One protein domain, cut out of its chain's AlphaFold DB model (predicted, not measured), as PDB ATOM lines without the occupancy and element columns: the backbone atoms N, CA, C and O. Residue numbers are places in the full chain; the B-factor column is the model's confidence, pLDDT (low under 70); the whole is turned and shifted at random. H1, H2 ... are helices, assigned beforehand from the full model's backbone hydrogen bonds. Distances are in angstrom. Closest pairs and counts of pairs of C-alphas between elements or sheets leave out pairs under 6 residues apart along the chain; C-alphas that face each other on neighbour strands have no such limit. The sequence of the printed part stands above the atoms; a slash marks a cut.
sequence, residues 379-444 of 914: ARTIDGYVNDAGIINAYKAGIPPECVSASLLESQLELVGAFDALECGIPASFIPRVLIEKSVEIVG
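This is residues 379 to 444 of the 914 residues of the protein "CSD domain-containing protein" of Aeromonas salmonicida (UniProt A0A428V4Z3). The chain winds in stacked turns like a short solenoid: three long helices, H1, H3 and H5, run nearly parallel in a staggered row, and two short helices, H2 and H4, form a second row crosswise to them. Residues 397 to 405 and 424 to 432 are the loops that lead from each short helix back to the next long one. The printed part has 66 residues, with five named helices in the order H1, H2, H3, H4, H5 and no named strand, and is all helix. It is compact, with a radius of gyration of the C-alphas of 11.4 A, yet elongated, spanning 36 by 20 by 18 A.

H1, residues 379 to 389, and H2, residues 391 to 396, only just touch, and only at the corner, about perpendicular at 85 degrees; their closest C-alphas, of Val 386 and Ala 394, are 5.8 A apart. H3, residues 406 to 416, only just touches H1, with 3 pairs of C-alphas within 8 A, the closest being Asp 383 and Leu 408 at 7.1 A; they run the same way at a shallow tilt of 11 degrees. H4, residues 418 to 423, is close to H2 but not clearly touching. H5, residues 433 to 443, touches H4 about perpendicular at 75 degrees, closest at the C-alphas of Ala 418 and Ile 436, 5.3 A. H1 and H5 are apart. Every O i to N i+4 pair is within hydrogen-bond range in H1, H2, H3 and H4; in H5, 6 of 7 are.

H1 begins at C-alpha 379 (-46.407, -33.531, -52.435) and is 15.1 A long; H3 is 15.3 A. H5, 15.1 A, ends at C-alpha 443 (-45.707, -2.265, -40.554).

The C-alphas farthest apart, of Thr 381 and Gly 444, are 36.8 A apart. The printed part has no cut and no long link, and no printed residue is under 70 in pLDDT.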
ATOM      1  N   ALA A 379     -46.220 -34.983 -52.332       89.31
ATOM      2  CA  ALA A 379     -46.407 -33.531 -52.435       89.31
ATOM      3  C   ALA A 379     -47.870 -33.131 -52.691       89.31
ATOM      4  O   ALA A 379     -48.386 -32.241 -52.029       89.31
ATOM      5  N   ARG A 380     -48.597 -33.875 -53.542       90.00
ATOM      6  CA  ARG A 380     -50.036 -33.650 -53.792       90.00
ATOM      7  C   ARG A 380     -50.908 -33.700 -52.528       90.00
ATOM      8  O   ARG A 380     -51.949 -33.059 -52.471       90.00
ATOM      9  N   THR A 381     -50.509 -34.490 -51.531       91.31
ATOM     10  CA  THR A 381     -51.221 -34.621 -50.249       91.31
ATOM     11  C   THR A 381     -50.936 -33.421 -49.358       91.31
ATOM     12  O   THR A 381     -51.846 -32.905 -48.715       91.31
ATOM     13  N   ILE A 382     -49.674 -32.982 -49.339       92.62
ATOM     14  CA  ILE A 382     -49.225 -31.808 -48.587       92.62
ATOM     15  C   ILE A 382     -49.892 -30.557 -49.157       92.62
ATOM     16  O   ILE A 382     -50.547 -29.830 -48.417       92.62
ATOM     17  N   ASP A 383     -49.805 -30.362 -50.470       92.88
ATOM     18  CA  ASP A 383     -50.394 -29.222 -51.166       92.88
ATOM     19  C   ASP A 383     -51.913 -29.168 -50.998       92.88
ATOM     20  O   ASP A 383     -52.457 -28.101 -50.728       92.88
ATOM     21  N   GLY A 384     -52.601 -30.313 -51.091       91.12
ATOM     22  CA  GLY A 384     -54.040 -30.384 -50.826       91.12
ATOM     23  C   GLY A 384     -54.390 -29.893 -49.420       91.12
ATOM     24  O   GLY A 384     -55.261 -29.044 -49.262       91.12
ATOM     25  N   TYR A 385     -53.652 -30.347 -48.402       92.50
ATOM     26  CA  TYR A 385     -53.862 -29.893 -47.028       92.50
ATOM     27  C   TYR A 385     -53.525 -28.407 -46.832       92.50
ATOM     28  O   TYR A 385     -54.280 -27.693 -46.177       92.50
ATOM     29  N   VAL A 386     -52.415 -27.922 -47.396       93.94
ATOM     30  CA  VAL A 386     -52.008 -26.508 -47.301       93.94
ATOM     31  C   VAL A 386     -53.028 -25.597 -47.978       93.94
ATOM     32  O   VAL A 386     -53.330 -24.533 -47.446       93.94
ATOM     33  N   ASN A 387     -53.583 -26.013 -49.115       92.50
ATOM     34  CA  ASN A 387     -54.610 -25.260 -49.823       92.50
ATOM     35  C   ASN A 387     -55.893 -25.101 -48.987       92.50
ATOM     36  O   ASN A 387     -56.508 -24.038 -49.018       92.50
ATOM     37  N   ASP A 388     -56.257 -26.122 -48.209       90.38
ATOM     38  CA  ASP A 388     -57.466 -26.111 -47.383       90.38
ATOM     39  C   ASP A 388     -57.255 -25.425 -46.020       90.38
ATOM     40  O   ASP A 388     -58.123 -24.694 -45.541       90.38
ATOM     41  N   ALA A 389     -56.110 -25.657 -45.369       90.06
ATOM     42  CA  ALA A 389     -55.826 -25.179 -44.013       90.06
ATOM     43  C   ALA A 389     -55.097 -23.824 -43.967       90.06
ATOM     44  O   ALA A 389     -55.144 -23.135 -42.941       90.06
ATOM     45  N   GLY A 390     -54.414 -23.446 -45.047       93.25
ATOM     46  CA  GLY A 390     -53.522 -22.292 -45.125       93.25
ATOM     47  C   GLY A 390     -52.109 -22.573 -44.596       93.25
ATOM     48  O   GLY A 390     -51.896 -23.405 -43.707       93.25
ATOM     49  N   ILE A 391     -51.119 -21.833 -45.113       93.88
ATOM     50  CA  ILE A 391     -49.690 -22.079 -44.834       93.88
ATOM     51  C   ILE A 391     -49.303 -21.936 -43.353       93.88
ATOM     52  O   ILE A 391     -48.507 -22.730 -42.856       93.88
ATOM     53  N   ILE A 392     -49.890 -20.988 -42.610       92.44
ATOM     54  CA  ILE A 392     -49.597 -20.817 -41.172       92.44
ATOM     55  C   ILE A 392     -50.050 -22.040 -40.367       92.44
ATOM     56  O   ILE A 392     -49.313 -22.526 -39.508       92.44
ATOM     57  N   ASN A 393     -51.263 -22.536 -40.623       91.62
ATOM     58  CA  ASN A 393     -51.795 -23.686 -39.893       91.62
ATOM     59  C   ASN A 393     -51.040 -24.960 -40.265       91.62
ATOM     60  O   ASN A 393     -50.743 -25.763 -39.384       91.62
ATOM     61  N   ALA A 394     -50.656 -25.106 -41.536       92.06
ATOM     62  CA  ALA A 394     -49.793 -26.192 -41.977       92.06
ATOM     63  C   ALA A 394     -48.425 -26.169 -41.283       92.06
ATOM     64  O   ALA A 394     -47.995 -27.193 -40.753       92.06
ATOM     65  N   TYR A 395     -47.793 -24.998 -41.183       92.69
ATOM     66  CA  TYR A 395     -46.527 -24.847 -40.471       92.69
ATOM     67  C   TYR A 395     -46.649 -25.212 -38.986       92.69
ATOM     68  O   TYR A 395     -45.854 -25.992 -38.465       92.69
ATOM     69  N   LYS A 396     -47.707 -24.740 -38.312       89.88
ATOM     70  CA  LYS A 396     -48.005 -25.100 -36.913       89.88
ATOM     71  C   LYS A 396     -48.305 -26.590 -36.725       89.88
ATOM     72  O   LYS A 396     -48.036 -27.123 -35.654       89.88
ATOM     73  N   ALA A 397     -48.828 -27.261 -37.750       88.56
ATOM     74  CA  ALA A 397     -49.049 -28.706 -37.771       88.56
ATOM     75  C   ALA A 397     -47.772 -29.521 -38.072       88.56
ATOM     76  O   ALA A 397     -47.847 -30.743 -38.192       88.56
ATOM     77  N   GLY A 398     -46.609 -28.868 -38.186       89.06
ATOM     78  CA  GLY A 398     -45.320 -29.523 -38.410       89.06
ATOM     79  C   GLY A 398     -44.981 -29.770 -39.881       89.06
ATOM     80  O   GLY A 398     -44.128 -30.608 -40.160       89.06
ATOM     81  N   ILE A 399     -45.634 -29.070 -40.818       91.62
ATOM     82  CA  ILE A 399     -45.328 -29.131 -42.254       91.62
ATOM     83  C   ILE A 399     -44.377 -27.979 -42.610       91.62
ATOM     84  O   ILE A 399     -44.801 -26.820 -42.617       91.62
ATOM     85  N   PRO A 400     -43.105 -28.256 -42.934       91.38
ATOM     86  CA  PRO A 400     -42.158 -27.214 -43.310       91.38
ATOM     87  C   PRO A 400     -42.494 -26.582 -44.676       91.38
ATOM     88  O   PRO A 400     -42.985 -27.293 -45.560       91.38
ATOM     89  N   PRO A 401     -42.211 -25.281 -44.903       91.44
ATOM     90  CA  PRO A 401     -42.495 -24.613 -46.177       91.44
ATOM     91  C   PRO A 401     -41.809 -25.265 -47.385       91.44
ATOM     92  O   PRO A 401     -42.366 -25.264 -48.477       91.44
ATOM     93  N   GLU A 402     -40.630 -25.865 -47.204       92.31
ATOM     94  CA  GLU A 402     -39.890 -26.580 -48.250       92.31
ATOM     95  C   GLU A 402     -40.613 -27.819 -48.799       92.31
ATOM     96  O   GLU A 402     -40.257 -28.309 -49.870       92.31
ATOM     97  N   CYS A 403     -41.613 -28.337 -48.081       90.88
ATOM     98  CA  CYS A 403     -42.413 -29.478 -48.516       90.88
ATOM     99  C   CYS A 403     -43.630 -29.080 -49.368       90.88
ATOM    100  O   CYS A 403     -44.314 -29.961 -49.885       90.88
ATOM    101  N   VAL A 404     -43.908 -27.781 -49.499       92.62
ATOM    102  CA  VAL A 404     -45.033 -27.233 -50.268       92.62
ATOM    103  C   VAL A 404     -44.558 -26.874 -51.673       92.62
ATOM    104  O   VAL A 404     -43.451 -26.355 -51.845       92.62
ATOM    105  N   SER A 405     -45.375 -27.113 -52.702       92.00
ATOM    106  CA  SER A 405     -45.016 -26.684 -54.056       92.00
ATOM    107  C   SER A 405     -44.830 -25.169 -54.135       92.00
ATOM    108  O   SER A 405     -45.600 -24.390 -53.576       92.00
ATOM    109  N   ALA A 406     -43.798 -24.741 -54.869       89.00
ATOM    110  CA  ALA A 406     -43.388 -23.337 -54.919       89.00
ATOM    111  C   ALA A 406     -44.525 -22.389 -55.342       89.00
ATOM    112  O   ALA A 406     -44.691 -21.332 -54.739       89.00
ATOM    113  N   SER A 407     -45.343 -22.790 -56.322       89.06
ATOM    114  CA  SER A 407     -46.486 -21.994 -56.788       89.06
ATOM    115  C   SER A 407     -47.565 -21.827 -55.720       89.06
ATOM    116  O   SER A 407     -48.138 -20.746 -55.586       89.06
ATOM    117  N   LEU A 408     -47.850 -22.884 -54.950       93.12
ATOM    118  CA  LEU A 408     -48.831 -22.811 -53.873       93.12
ATOM    119  C   LEU A 408     -48.281 -21.984 -52.712       93.12
ATOM    120  O   LEU A 408     -48.977 -21.099 -52.219       93.12
ATOM    121  N   LEU A 409     -47.026 -22.219 -52.322       92.50
ATOM    122  CA  LEU A 409     -46.355 -21.471 -51.263       92.50
ATOM    123  C   LEU A 409     -46.359 -19.962 -51.541       92.50
ATOM    124  O   LEU A 409     -46.728 -19.191 -50.660       92.50
ATOM    125  N   GLU A 410     -46.013 -19.545 -52.762       89.94
ATOM    126  CA  GLU A 410     -46.036 -18.135 -53.165       89.94
ATOM    127  C   GLU A 410     -47.443 -17.537 -53.026       89.94
ATOM    128  O   GLU A 410     -47.613 -16.545 -52.317       89.94
ATOM    129  N   SER A 411     -48.467 -18.196 -53.582       92.12
ATOM    130  CA  SER A 411     -49.856 -17.724 -53.483       92.12
ATOM    131  C   SER A 411     -50.362 -17.620 -52.037       92.12
ATOM    132  O   SER A 411     -51.064 -16.677 -51.679       92.12
ATOM    133  N   GLN A 412     -49.976 -18.562 -51.171       94.06
ATOM    134  CA  GLN A 412     -50.370 -18.569 -49.764       94.06
ATOM    135  C   GLN A 412     -49.668 -17.459 -48.973       94.06
ATOM    136  O   GLN A 412     -50.288 -16.814 -48.130       94.06
ATOM    137  N   LEU A 413     -48.389 -17.205 -49.255       92.31
ATOM    138  CA  LEU A 413     -47.631 -16.123 -48.626       92.31
ATOM    139  C   LEU A 413     -48.094 -14.736 -49.087       92.31
ATOM    140  O   LEU A 413     -48.049 -13.798 -48.294       92.31
ATOM    141  N   GLU A 414     -48.574 -14.595 -50.324       89.81
ATOM    142  CA  GLU A 414     -49.224 -13.363 -50.789       89.81
ATOM    143  C   GLU A 414     -50.539 -13.086 -50.048       89.81
ATOM    144  O   GLU A 414     -50.812 -11.934 -49.711       89.81
ATOM    145  N   LEU A 415     -51.331 -14.126 -49.763       89.88
ATOM    146  CA  LEU A 415     -52.595 -14.007 -49.026       89.88
ATOM    147  C   LEU A 415     -52.391 -13.688 -47.542       89.88
ATOM    148  O   LEU A 415     -53.118 -12.867 -46.986       89.88
ATOM    149  N   VAL A 416     -51.426 -14.349 -46.900       90.44
ATOM    150  CA  VAL A 416     -51.118 -14.164 -45.474       90.44
ATOM    151  C   VAL A 416     -50.355 -12.862 -45.225       90.44
ATOM    152  O   VAL A 416     -50.585 -12.195 -44.226       90.44
ATOM    153  N   GLY A 417     -49.450 -12.486 -46.129       90.25
ATOM    154  CA  GLY A 417     -48.523 -11.379 -45.929       90.25
ATOM    155  C   GLY A 417     -47.240 -11.797 -45.201       90.25
ATOM    156  O   GLY A 417     -47.192 -12.754 -44.427       90.25
ATOM    157  N   ALA A 418     -46.150 -11.065 -45.457       90.56
ATOM    158  CA  ALA A 418     -44.832 -11.444 -44.948       90.56
ATOM    159  C   ALA A 418     -44.683 -11.241 -43.432       90.56
ATOM    160  O   ALA A 418     -43.977 -12.017 -42.794       90.56
ATOM    161  N   PHE A 419     -45.318 -10.216 -42.851       91.19
ATOM    162  CA  PHE A 419     -45.215  -9.954 -41.411       91.19
ATOM    163  C   PHE A 419     -45.842 -11.083 -40.581       91.19
ATOM    164  O   PHE A 419     -45.159 -11.653 -39.735       91.19
ATOM    165  N   ASP A 420     -47.082 -11.472 -40.886       91.38
ATOM    166  CA  ASP A 420     -47.798 -12.525 -40.152       91.38
ATOM    167  C   ASP A 420     -47.112 -13.896 -40.308       91.38
ATOM    168  O   ASP A 420     -47.040 -14.687 -39.362       91.38
ATOM    169  N   ALA A 421     -46.533 -14.163 -41.486       92.31
ATOM    170  CA  ALA A 421     -45.711 -15.347 -41.724       92.31
ATOM    171  C   ALA A 421     -44.450 -15.365 -40.834       92.31
ATOM    172  O   ALA A 421     -44.167 -16.377 -40.187       92.31
ATOM    173  N   LEU A 422     -43.718 -14.246 -40.761       92.56
ATOM    174  CA  LEU A 422     -42.533 -14.101 -39.906       92.56
ATOM    175  C   LEU A 422     -42.880 -14.204 -38.414       92.56
ATOM    176  O   LEU A 422     -42.158 -14.860 -37.664       92.56
ATOM    177  N   GLU A 423     -43.987 -13.600 -37.980       91.62
ATOM    178  CA  GLU A 423     -44.454 -13.655 -36.589       91.62
ATOM    179  C   GLU A 423     -44.808 -15.089 -36.168       91.62
ATOM    180  O   GLU A 423     -44.498 -15.512 -35.053       91.62
ATOM    181  N   CYS A 424     -45.367 -15.885 -37.085       89.88
ATOM    182  CA  CYS A 424     -45.620 -17.311 -36.874       89.88
ATOM    183  C   CYS A 424     -44.363 -18.198 -36.968       89.88
ATOM    184  O   CYS A 424     -44.473 -19.418 -36.828       89.88
ATOM    185  N   GLY A 425     -43.180 -17.614 -37.190       90.69
ATOM    186  CA  GLY A 425     -41.899 -18.317 -37.215       90.69
ATOM    187  C   GLY A 425     -41.541 -18.964 -38.553       90.69
ATOM    188  O   GLY A 425     -40.630 -19.794 -38.580       90.69
ATOM    189  N   ILE A 426     -42.225 -18.617 -39.652       91.88
ATOM    190  CA  ILE A 426     -41.837 -19.069 -40.997       91.88
ATOM    191  C   ILE A 426     -40.499 -18.402 -41.363       91.88
ATOM    192  O   ILE A 426     -40.398 -17.172 -41.299       91.88
ATOM    193  N   PRO A 427     -39.461 -19.161 -41.767       91.44
ATOM    194  CA  PRO A 427     -38.163 -18.575 -42.081       91.44
ATOM    195  C   PRO A 427     -38.230 -17.619 -43.274       91.44
ATOM    196  O   PRO A 427     -38.779 -17.943 -44.327       91.44
ATOM    197  N   ALA A 428     -37.576 -16.463 -43.146       90.44
ATOM    198  CA  ALA A 428     -37.569 -15.429 -44.180       90.44
ATOM    199  C   ALA A 428     -37.022 -15.889 -45.543       90.44
ATOM    200  O   ALA A 428     -37.346 -15.288 -46.562       90.44
ATOM    201  N   SER A 429     -36.209 -16.949 -45.578       91.06
ATOM    202  CA  SER A 429     -35.694 -17.548 -46.816       91.06
ATOM    203  C   SER A 429     -36.789 -18.090 -47.736       91.06
ATOM    204  O   SER A 429     -36.553 -18.210 -48.934       91.06
ATOM    205  N   PHE A 430     -37.964 -18.414 -47.191       90.38
ATOM    206  CA  PHE A 430     -39.113 -18.907 -47.951       90.38
ATOM    207  C   PHE A 430     -40.080 -17.802 -48.366       90.38
ATOM    208  O   PHE A 430     -41.000 -18.057 -49.135       90.38
ATOM    209  N   ILE A 431     -39.879 -16.577 -47.879       91.25
ATOM    210  CA  ILE A 431     -40.755 -15.450 -48.175       91.25
ATOM    211  C   ILE A 431     -40.106 -14.600 -49.272       91.25
ATOM    212  O   ILE A 431     -38.985 -14.112 -49.086       91.25
ATOM    213  N   PRO A 432     -40.794 -14.366 -50.407       90.12
ATOM    214  CA  PRO A 432     -40.291 -13.486 -51.451       90.12
ATOM    215  C   PRO A 432     -39.845 -12.136 -50.881       90.12
ATOM    216  O   PRO A 432     -40.612 -11.432 -50.221       90.12
ATOM    217  N   ARG A 433     -38.595 -11.744 -51.162       89.12
ATOM    218  CA  ARG A 433     -37.992 -10.494 -50.662       89.12
ATOM    219  C   ARG A 433     -38.883  -9.273 -50.904       89.12
ATOM    220  O   ARG A 433     -39.015  -8.445 -50.013       89.12
ATOM    221  N   VAL A 434     -39.530  -9.208 -52.067       89.25
ATOM    222  CA  VAL A 434     -40.452  -8.123 -52.440       89.25
ATOM    223  C   VAL A 434     -41.627  -8.005 -51.462       89.25
ATOM    224  O   VAL A 434     -42.041  -6.894 -51.147       89.25
ATOM    225  N   LEU A 435     -42.156  -9.119 -50.946       90.81
ATOM    226  CA  LEU A 435     -43.240  -9.099 -49.955       90.81
ATOM    227  C   LEU A 435     -42.749  -8.614 -48.586       90.81
ATOM    228  O   LEU A 435     -43.460  -7.866 -47.911       90.81
ATOM    229  N   ILE A 436     -41.526  -8.986 -48.194       92.00
ATOM    230  CA  ILE A 436     -40.895  -8.486 -46.962       92.00
ATOM    231  C   ILE A 436     -40.663  -6.974 -47.069       92.00
ATOM    232  O   ILE A 436     -41.047  -6.235 -46.167       92.00
ATOM    233  N   GLU A 437     -40.081  -6.504 -48.175       90.94
ATOM    234  CA  GLU A 437     -39.804  -5.081 -48.414       90.94
ATOM    235  C   GLU A 437     -41.101  -4.253 -48.461       90.94
ATOM    236  O   GLU A 437     -41.187  -3.234 -47.783       90.94
ATOM    237  N   LYS A 438     -42.166  -4.731 -49.123       89.94
ATOM    238  CA  LYS A 438     -43.501  -4.097 -49.057       89.94
ATOM    239  C   LYS A 438     -44.065  -4.047 -47.634       89.94
ATOM    240  O   LYS A 438     -44.697  -3.070 -47.246       89.94
ATOM    241  N   SER A 439     -43.828  -5.084 -46.830       90.81
ATOM    242  CA  SER A 439     -44.307  -5.120 -45.440       90.81
ATOM    243  C   SER A 439     -43.586  -4.111 -44.545       90.81
ATOM    244  O   SER A 439     -44.167  -3.646 -43.564       90.81
ATOM    245  N   VAL A 440     -42.355  -3.714 -44.890       92.19
ATOM    246  CA  VAL A 440     -41.633  -2.631 -44.200       92.19
ATOM    247  C   VAL A 440     -42.369  -1.297 -44.344       92.19
ATOM    248  O   VAL A 440     -42.461  -0.568 -43.357       92.19
ATOM    249  N   GLU A 441     -42.942  -1.003 -45.515       86.56
ATOM    250  CA  GLU A 441     -43.720   0.226 -45.752       86.56
ATOM    251  C   GLU A 441     -45.010   0.269 -44.919       86.56
ATOM    252  O   GLU A 441     -45.428   1.335 -44.470       86.56
ATOM    253  N   ILE A 442     -45.625  -0.894 -44.682       88.00
ATOM    254  CA  ILE A 442     -46.912  -1.020 -43.983       88.00
ATOM    255  C   ILE A 442     -46.723  -1.051 -42.462       88.00
ATOM    256  O   ILE A 442     -47.397  -0.334 -41.722       88.00
ATOM    257  N   VAL A 443     -45.826  -1.913 -41.979       90.00
ATOM    258  CA  VAL A 443     -45.707  -2.265 -40.554       90.00
ATOM    259  C   VAL A 443     -44.547  -1.523 -39.877       90.00
ATOM    260  O   VAL A 443     -44.563  -1.313 -38.661       90.00
ATOM    261  N   GLY A 444     -43.572  -1.059 -40.658       91.25
ATOM    262  CA  GLY A 444     -42.382  -0.351 -40.198       91.25
ATOM    263  C   GLY A 444     -41.160  -1.260 -40.052       91.25
ATOM    264  O   GLY A 444     -41.242  -2.396 -39.582       91.25
TER     265      GLY A 444